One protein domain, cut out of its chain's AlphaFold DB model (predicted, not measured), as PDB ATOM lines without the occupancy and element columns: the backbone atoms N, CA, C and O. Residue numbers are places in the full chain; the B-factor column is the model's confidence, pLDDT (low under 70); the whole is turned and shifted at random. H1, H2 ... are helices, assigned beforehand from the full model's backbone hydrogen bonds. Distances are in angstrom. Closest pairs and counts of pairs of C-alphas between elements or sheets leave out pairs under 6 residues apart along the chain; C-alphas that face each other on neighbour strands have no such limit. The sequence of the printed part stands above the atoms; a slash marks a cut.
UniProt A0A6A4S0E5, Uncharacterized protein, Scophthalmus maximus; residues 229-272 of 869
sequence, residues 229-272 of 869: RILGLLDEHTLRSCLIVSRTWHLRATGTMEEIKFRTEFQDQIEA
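This is residues 229 to 272 of the 869 residues of an uncharacterized protein of Scophthalmus maximus (UniProt A0A6A4S0E5). This is a lopsided helical hairpin: a short helix, H1, turns tightly into a much longer one, H2, and folds back beside the first part of it, while the far part of H2, residues 261 to 272, sticks out as a bare arm. The unnamed stretch before H1 lies at the body's side, and the arm makes the length. The printed part has 44 residues with two named helices, H1 then H2, and no named strand; the class is all helix. It is only just loose, close to compact, with a radius of gyration of the C-alphas of 11.5 A, and spans 38 by 16 by 14 A.

Start at C-alpha 229, at (-35.380, 17.467, -34.419), and pass residues 229 to 235, which belong to no named element. Find C-alpha 236 at (-45.736, 26.831, -35.091); from there H1, residues 236 to 245, runs 15.1 A to C-alpha 245. After Ser 246, H2 takes residues 247 to 272 and runs 36.9 A, ending at C-alpha 272 at (-53.236, 16.934, -14.748).

Look at Leu 243 and His 250, whose C-alphas, 4.2 A apart, are the closest of H1 and H2. The two helices touch, H2 with residues 249 to 257 alone. They run opposite ways at a shallow tilt of 23 degrees and form a helical hairpin with a tight link of one residue. In H2 every O i to N i+4 pair is within hydrogen-bond range; in H1 3 of 6 are, beside 5 of 7 O i to N i+3 pairs.

The C-alphas of Ser 246 and Ala 272, the two farthest apart, are 37.9 A from each other. Without residues 261 to 272, which stand free, the body spans 19 by 16 by 14 A. The printed part has no cut. Read the B-factor column for the pLDDT: its mean over the printed part is 79.9, and residues 267 to 272 are under 70.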
ATOM      1  N   ARG A 229     -35.977  16.680 -35.505       83.06
ATOM      2  CA  ARG A 229     -35.380  17.467 -34.419       83.06
ATOM      3  C   ARG A 229     -35.054  18.903 -34.833       83.06
ATOM      4  O   ARG A 229     -35.182  19.784 -33.997       83.06
ATOM      5  N   ILE A 230     -34.662  19.139 -36.087       84.38
ATOM      6  CA  ILE A 230     -34.448  20.493 -36.627       84.38
ATOM      7  C   ILE A 230     -35.787  21.216 -36.812       84.38
ATOM      8  O   ILE A 230     -35.940  22.339 -36.345       84.38
ATOM      9  N   LEU A 231     -36.772  20.562 -37.435       85.50
ATOM     10  CA  LEU A 231     -38.115  21.121 -37.621       85.50
ATOM     11  C   LEU A 231     -38.814  21.411 -36.278       85.50
ATOM     12  O   LEU A 231     -39.497  22.418 -36.148       85.50
ATOM     13  N   GLY A 232     -38.579  20.587 -35.253       82.88
ATOM     14  CA  GLY A 232     -39.094  20.776 -33.893       82.88
ATOM     15  C   GLY A 232     -38.405  21.868 -33.060       82.88
ATOM     16  O   GLY A 232     -38.737  22.005 -31.884       82.88
ATOM     17  N   LEU A 233     -37.454  22.616 -33.635       82.88
ATOM     18  CA  LEU A 233     -36.920  23.865 -33.069       82.88
ATOM     19  C   LEU A 233     -37.605  25.114 -33.651       82.88
ATOM     20  O   LEU A 233     -37.331  26.219 -33.190       82.88
ATOM     21  N   LEU A 234     -38.454  24.954 -34.670       84.25
ATOM     22  CA  LEU A 234     -39.183  26.047 -35.310       84.25
ATOM     23  C   LEU A 234     -40.472  26.365 -34.544       84.25
ATOM     24  O   LEU A 234     -41.084  25.493 -33.925       84.25
ATOM     25  N   ASP A 235     -40.907  27.618 -34.629       82.94
ATOM     26  CA  ASP A 235     -42.215  28.050 -34.147       82.94
ATOM     27  C   ASP A 235     -43.358  27.468 -35.002       82.94
ATOM     28  O   ASP A 235     -43.174  27.060 -36.152       82.94
ATOM     29  N   GLU A 236     -44.572  27.451 -34.448       81.81
ATOM     30  CA  GLU A 236     -45.736  26.831 -35.091       81.81
ATOM     31  C   GLU A 236     -46.088  27.469 -36.452       81.81
ATOM     32  O   GLU A 236     -46.601  26.790 -37.344       81.81
ATOM     33  N   HIS A 237     -45.802  28.762 -36.644       82.56
ATOM     34  CA  HIS A 237     -46.080  29.461 -37.897       82.56
ATOM     35  C   HIS A 237     -45.055  29.085 -38.978       82.56
ATOM     36  O   HIS A 237     -45.446  28.683 -40.077       82.56
ATOM     37  N   THR A 238     -43.759  29.100 -38.661       86.88
ATOM     38  CA  THR A 238     -42.707  28.647 -39.590       86.88
ATOM     39  C   THR A 238     -42.827  27.151 -39.900       86.88
ATOM     40  O   THR A 238     -42.635  26.735 -41.048       86.88
ATOM     41  N   LEU A 239     -43.232  26.324 -38.927       85.75
ATOM     42  CA  LEU A 239     -43.479  24.896 -39.141       85.75
ATOM     43  C   LEU A 239     -44.698  24.639 -40.048       85.75
ATOM     44  O   LEU A 239     -44.661  23.726 -40.876       85.75
ATOM     45  N   ARG A 240     -45.739  25.484 -39.987       84.69
ATOM     46  CA  ARG A 240     -46.828  25.487 -40.984       84.69
ATOM     47  C   ARG A 240     -46.329  25.889 -42.373       84.69
ATOM     48  O   ARG A 240     -46.706  25.242 -43.347       84.69
ATOM     49  N   SER A 241     -45.452  26.889 -42.493       83.06
ATOM     50  CA  SER A 241     -44.845  27.257 -43.786       83.06
ATOM     51  C   SER A 241     -44.040  26.102 -44.402       83.06
ATOM     52  O   SER A 241     -44.083  25.897 -45.618       83.06
ATOM     53  N   CYS A 242     -43.386  25.278 -43.575       85.38
ATOM     54  CA  CYS A 242     -42.660  24.080 -44.015       85.38
ATOM     55  C   CYS A 242     -43.550  23.035 -44.720       85.38
ATOM     56  O   CYS A 242     -43.043  22.258 -45.529       85.38
ATOM     57  N   LEU A 243     -44.871  23.034 -44.487       85.12
ATOM     58  CA  LEU A 243     -45.820  22.125 -45.150       85.12
ATOM     59  C   LEU A 243     -45.967  22.381 -46.659       85.12
ATOM     60  O   LEU A 243     -46.443  21.501 -47.375       85.12
ATOM     61  N   ILE A 244     -45.591  23.572 -47.133       85.75
ATOM     62  CA  ILE A 244     -45.807  24.033 -48.516       85.75
ATOM     63  C   ILE A 244     -44.539  23.838 -49.375       85.75
ATOM     64  O   ILE A 244     -44.610  23.819 -50.600       85.75
ATOM     65  N   VAL A 245     -43.373  23.630 -48.746       84.31
ATOM     66  CA  VAL A 245     -42.053  23.613 -49.409       84.31
ATOM     67  C   VAL A 245     -41.886  22.444 -50.388       84.31
ATOM     68  O   VAL A 245     -41.397  22.624 -51.499       84.31
ATOM     69  N   SER A 246     -42.251  21.227 -49.979       84.50
ATOM     70  CA  SER A 246     -42.198  20.024 -50.825       84.50
ATOM     71  C   SER A 246     -42.951  18.859 -50.177       84.50
ATOM     72  O   SER A 246     -43.218  18.874 -48.977       84.50
ATOM     73  N   ARG A 247     -43.236  17.790 -50.934       81.88
ATOM     74  CA  ARG A 247     -43.917  16.588 -50.410       81.88
ATOM     75  C   ARG A 247     -43.136  15.891 -49.282       81.88
ATOM     76  O   ARG A 247     -43.743  15.373 -48.348       81.88
ATOM     77  N   THR A 248     -41.804  15.884 -49.350       78.19
ATOM     78  CA  THR A 248     -40.918  15.333 -48.307       78.19
ATOM     79  C   THR A 248     -40.874  16.206 -47.059       78.19
ATOM     80  O   THR A 248     -40.849  15.663 -45.956       78.19
ATOM     81  N   TRP A 249     -40.898  17.532 -47.216       87.38
ATOM     82  CA  TRP A 249     -41.021  18.454 -46.085       87.38
ATOM     83  C   TRP A 249     -42.394  18.362 -45.438       87.38
ATOM     84  O   TRP A 249     -42.460  18.266 -44.221       87.38
ATOM     85  N   HIS A 250     -43.464  18.280 -46.232       85.06
ATOM     86  CA  HIS A 250     -44.831  18.115 -45.751       85.06
ATOM     87  C   HIS A 250     -44.954  16.912 -44.809       85.06
ATOM     88  O   HIS A 250     -45.310  17.088 -43.652       85.06
ATOM     89  N   LEU A 251     -44.547  15.716 -45.257       83.31
ATOM     90  CA  LEU A 251     -44.583  14.483 -44.451       83.31
ATOM     91  C   LEU A 251     -43.736  14.548 -43.166       83.31
ATOM     92  O   LEU A 251     -44.076  13.914 -42.169       83.31
ATOM     93  N   ARG A 252     -42.616  15.282 -43.180       85.31
ATOM     94  CA  ARG A 252     -41.751  15.442 -41.998       85.31
ATOM     95  C   ARG A 252     -42.313  16.489 -41.035       85.31
ATOM     96  O   ARG A 252     -42.310  16.243 -39.835       85.31
ATOM     97  N   ALA A 253     -42.837  17.596 -41.560       85.81
ATOM     98  CA  ALA A 253     -43.447  18.681 -40.803       85.81
ATOM     99  C   ALA A 253     -44.774  18.254 -40.152       85.81
ATOM    100  O   ALA A 253     -44.943  18.486 -38.954       85.81
ATOM    101  N   THR A 254     -45.666  17.544 -40.860       87.19
ATOM    102  CA  THR A 254     -46.871  16.949 -40.243       87.19
ATOM    103  C   THR A 254     -46.484  15.984 -39.127       87.19
ATOM    104  O   THR A 254     -46.950  16.138 -38.001       87.19
ATOM    105  N   GLY A 255     -45.538  15.077 -39.393       84.69
ATOM    106  CA  GLY A 255     -45.039  14.126 -38.402       84.69
ATOM    107  C   GLY A 255     -44.373  14.782 -37.186       84.69
ATOM    108  O   GLY A 255     -44.446  14.221 -36.097       84.69
ATOM    109  N   THR A 256     -43.746  15.960 -37.324       85.38
ATOM    110  CA  THR A 256     -43.299  16.751 -36.162       85.38
ATOM    111  C   THR A 256     -44.432  17.476 -35.458       85.38
ATOM    112  O   THR A 256     -44.399  17.557 -34.239       85.38
ATOM    113  N   MET A 257     -45.430  17.998 -36.174       84.19
ATOM    114  CA  MET A 257     -46.568  18.678 -35.547       84.19
ATOM    115  C   MET A 257     -47.402  17.698 -34.716       84.19
ATOM    116  O   MET A 257     -47.812  18.040 -33.612       84.19
ATOM    117  N   GLU A 258     -47.605  16.475 -35.204       85.50
ATOM    118  CA  GLU A 258     -48.245  15.382 -34.460       85.50
ATOM    119  C   GLU A 258     -47.413  14.956 -33.245       85.50
ATOM    120  O   GLU A 258     -47.956  14.799 -32.157       85.50
ATOM    121  N   GLU A 259     -46.090  14.835 -33.387       84.00
ATOM    122  CA  GLU A 259     -45.192  14.476 -32.282       84.00
ATOM    123  C   GLU A 259     -45.096  15.582 -31.216       84.00
ATOM    124  O   GLU A 259     -45.071  15.286 -30.022       84.00
ATOM    125  N   ILE A 260     -45.109  16.857 -31.622       81.88
ATOM    126  CA  ILE A 260     -45.188  18.011 -30.719       81.88
ATOM    127  C   ILE A 260     -46.529  18.008 -29.981       81.88
ATOM    128  O   ILE A 260     -46.512  18.104 -28.757       81.88
ATOM    129  N   LYS A 261     -47.655  17.835 -30.692       84.12
ATOM    130  CA  LYS A 261     -49.003  17.755 -30.099       84.12
ATOM    131  C   LYS A 261     -49.137  16.603 -29.114       84.12
ATOM    132  O   LYS A 261     -49.559  16.818 -27.986       84.12
ATOM    133  N   PHE A 262     -48.708  15.402 -29.498       83.75
ATOM    134  CA  PHE A 262     -48.703  14.244 -28.608       83.75
ATOM    135  C   PHE A 262     -47.830  14.497 -27.374       83.75
ATOM    136  O   PHE A 262     -48.217  14.158 -26.260       83.75
ATOM    137  N   ARG A 263     -46.662  15.134 -27.542       75.50
ATOM    138  CA  ARG A 263     -45.787  15.469 -26.414       75.50
ATOM    139  C   ARG A 263     -46.389  16.546 -25.510       75.50
ATOM    140  O   ARG A 263     -46.170  16.459 -24.308       75.50
ATOM    141  N   THR A 264     -47.125  17.527 -26.041       73.88
ATOM    142  CA  THR A 264     -47.879  18.484 -25.213       73.88
ATOM    143  C   THR A 264     -49.042  17.796 -24.512       73.88
ATOM    144  O   THR A 264     -49.080  17.843 -23.298       73.88
ATOM    145  N   GLU A 265     -49.883  17.026 -25.205       76.94
ATOM    146  CA  GLU A 265     -51.005  16.292 -24.595       76.94
ATOM    147  C   GLU A 265     -50.545  15.312 -23.502       76.94
ATOM    148  O   GLU A 265     -51.160  15.217 -22.443       76.94
ATOM    149  N   PHE A 266     -49.433  14.604 -23.718       70.00
ATOM    150  CA  PHE A 266     -48.833  13.720 -22.718       70.00
ATOM    151  C   PHE A 266     -48.243  14.502 -21.534       70.00
ATOM    152  O   PHE A 266     -48.362  14.072 -20.385       70.00
ATOM    153  N   GLN A 267     -47.640  15.667 -21.789       62.41
ATOM    154  CA  GLN A 267     -47.158  16.567 -20.741       62.41
ATOM    155  C   GLN A 267     -48.324  17.154 -19.932       62.41
ATOM    156  O   GLN A 267     -48.239  17.167 -18.707       62.41
ATOM    157  N   ASP A 268     -49.416  17.542 -20.587       65.75
ATOM    158  CA  ASP A 268     -50.644  18.067 -19.988       65.75
ATOM    159  C   ASP A 268     -51.371  16.978 -19.182       65.75
ATOM    160  O   ASP A 268     -51.919  17.254 -18.119       65.75
ATOM    161  N   GLN A 269     -51.324  15.712 -19.618       64.81
ATOM    162  CA  GLN A 269     -51.808  14.568 -18.835       64.81
ATOM    163  C   GLN A 269     -50.940  14.305 -17.595       64.81
ATOM    164  O   GLN A 269     -51.479  14.036 -16.521       64.81
ATOM    165  N   ILE A 270     -49.610  14.414 -17.699       58.47
ATOM    166  CA  ILE A 270     -48.707  14.366 -16.533       58.47
ATOM    167  C   ILE A 270     -48.979  15.545 -15.585       58.47
ATOM    168  O   ILE A 270     -48.984  15.375 -14.363       58.47
ATOM    169  N   GLU A 271     -49.239  16.732 -16.127       49.66
ATOM    170  CA  GLU A 271     -49.562  17.938 -15.364       49.66
ATOM    171  C   GLU A 271     -50.924  17.807 -14.665       49.66
ATOM    172  O   GLU A 271     -51.025  18.051 -13.463       49.66
ATOM    173  N   ALA A 272     -51.944  17.280 -15.341       54.47
ATOM    174  CA  ALA A 272     -53.236  16.934 -14.748       54.47
ATOM    175  C   ALA A 272     -53.100  15.871 -13.638       54.47
ATOM    176  O   ALA A 272     -53.669  16.028 -12.559       54.47
TER     177      ALA A 272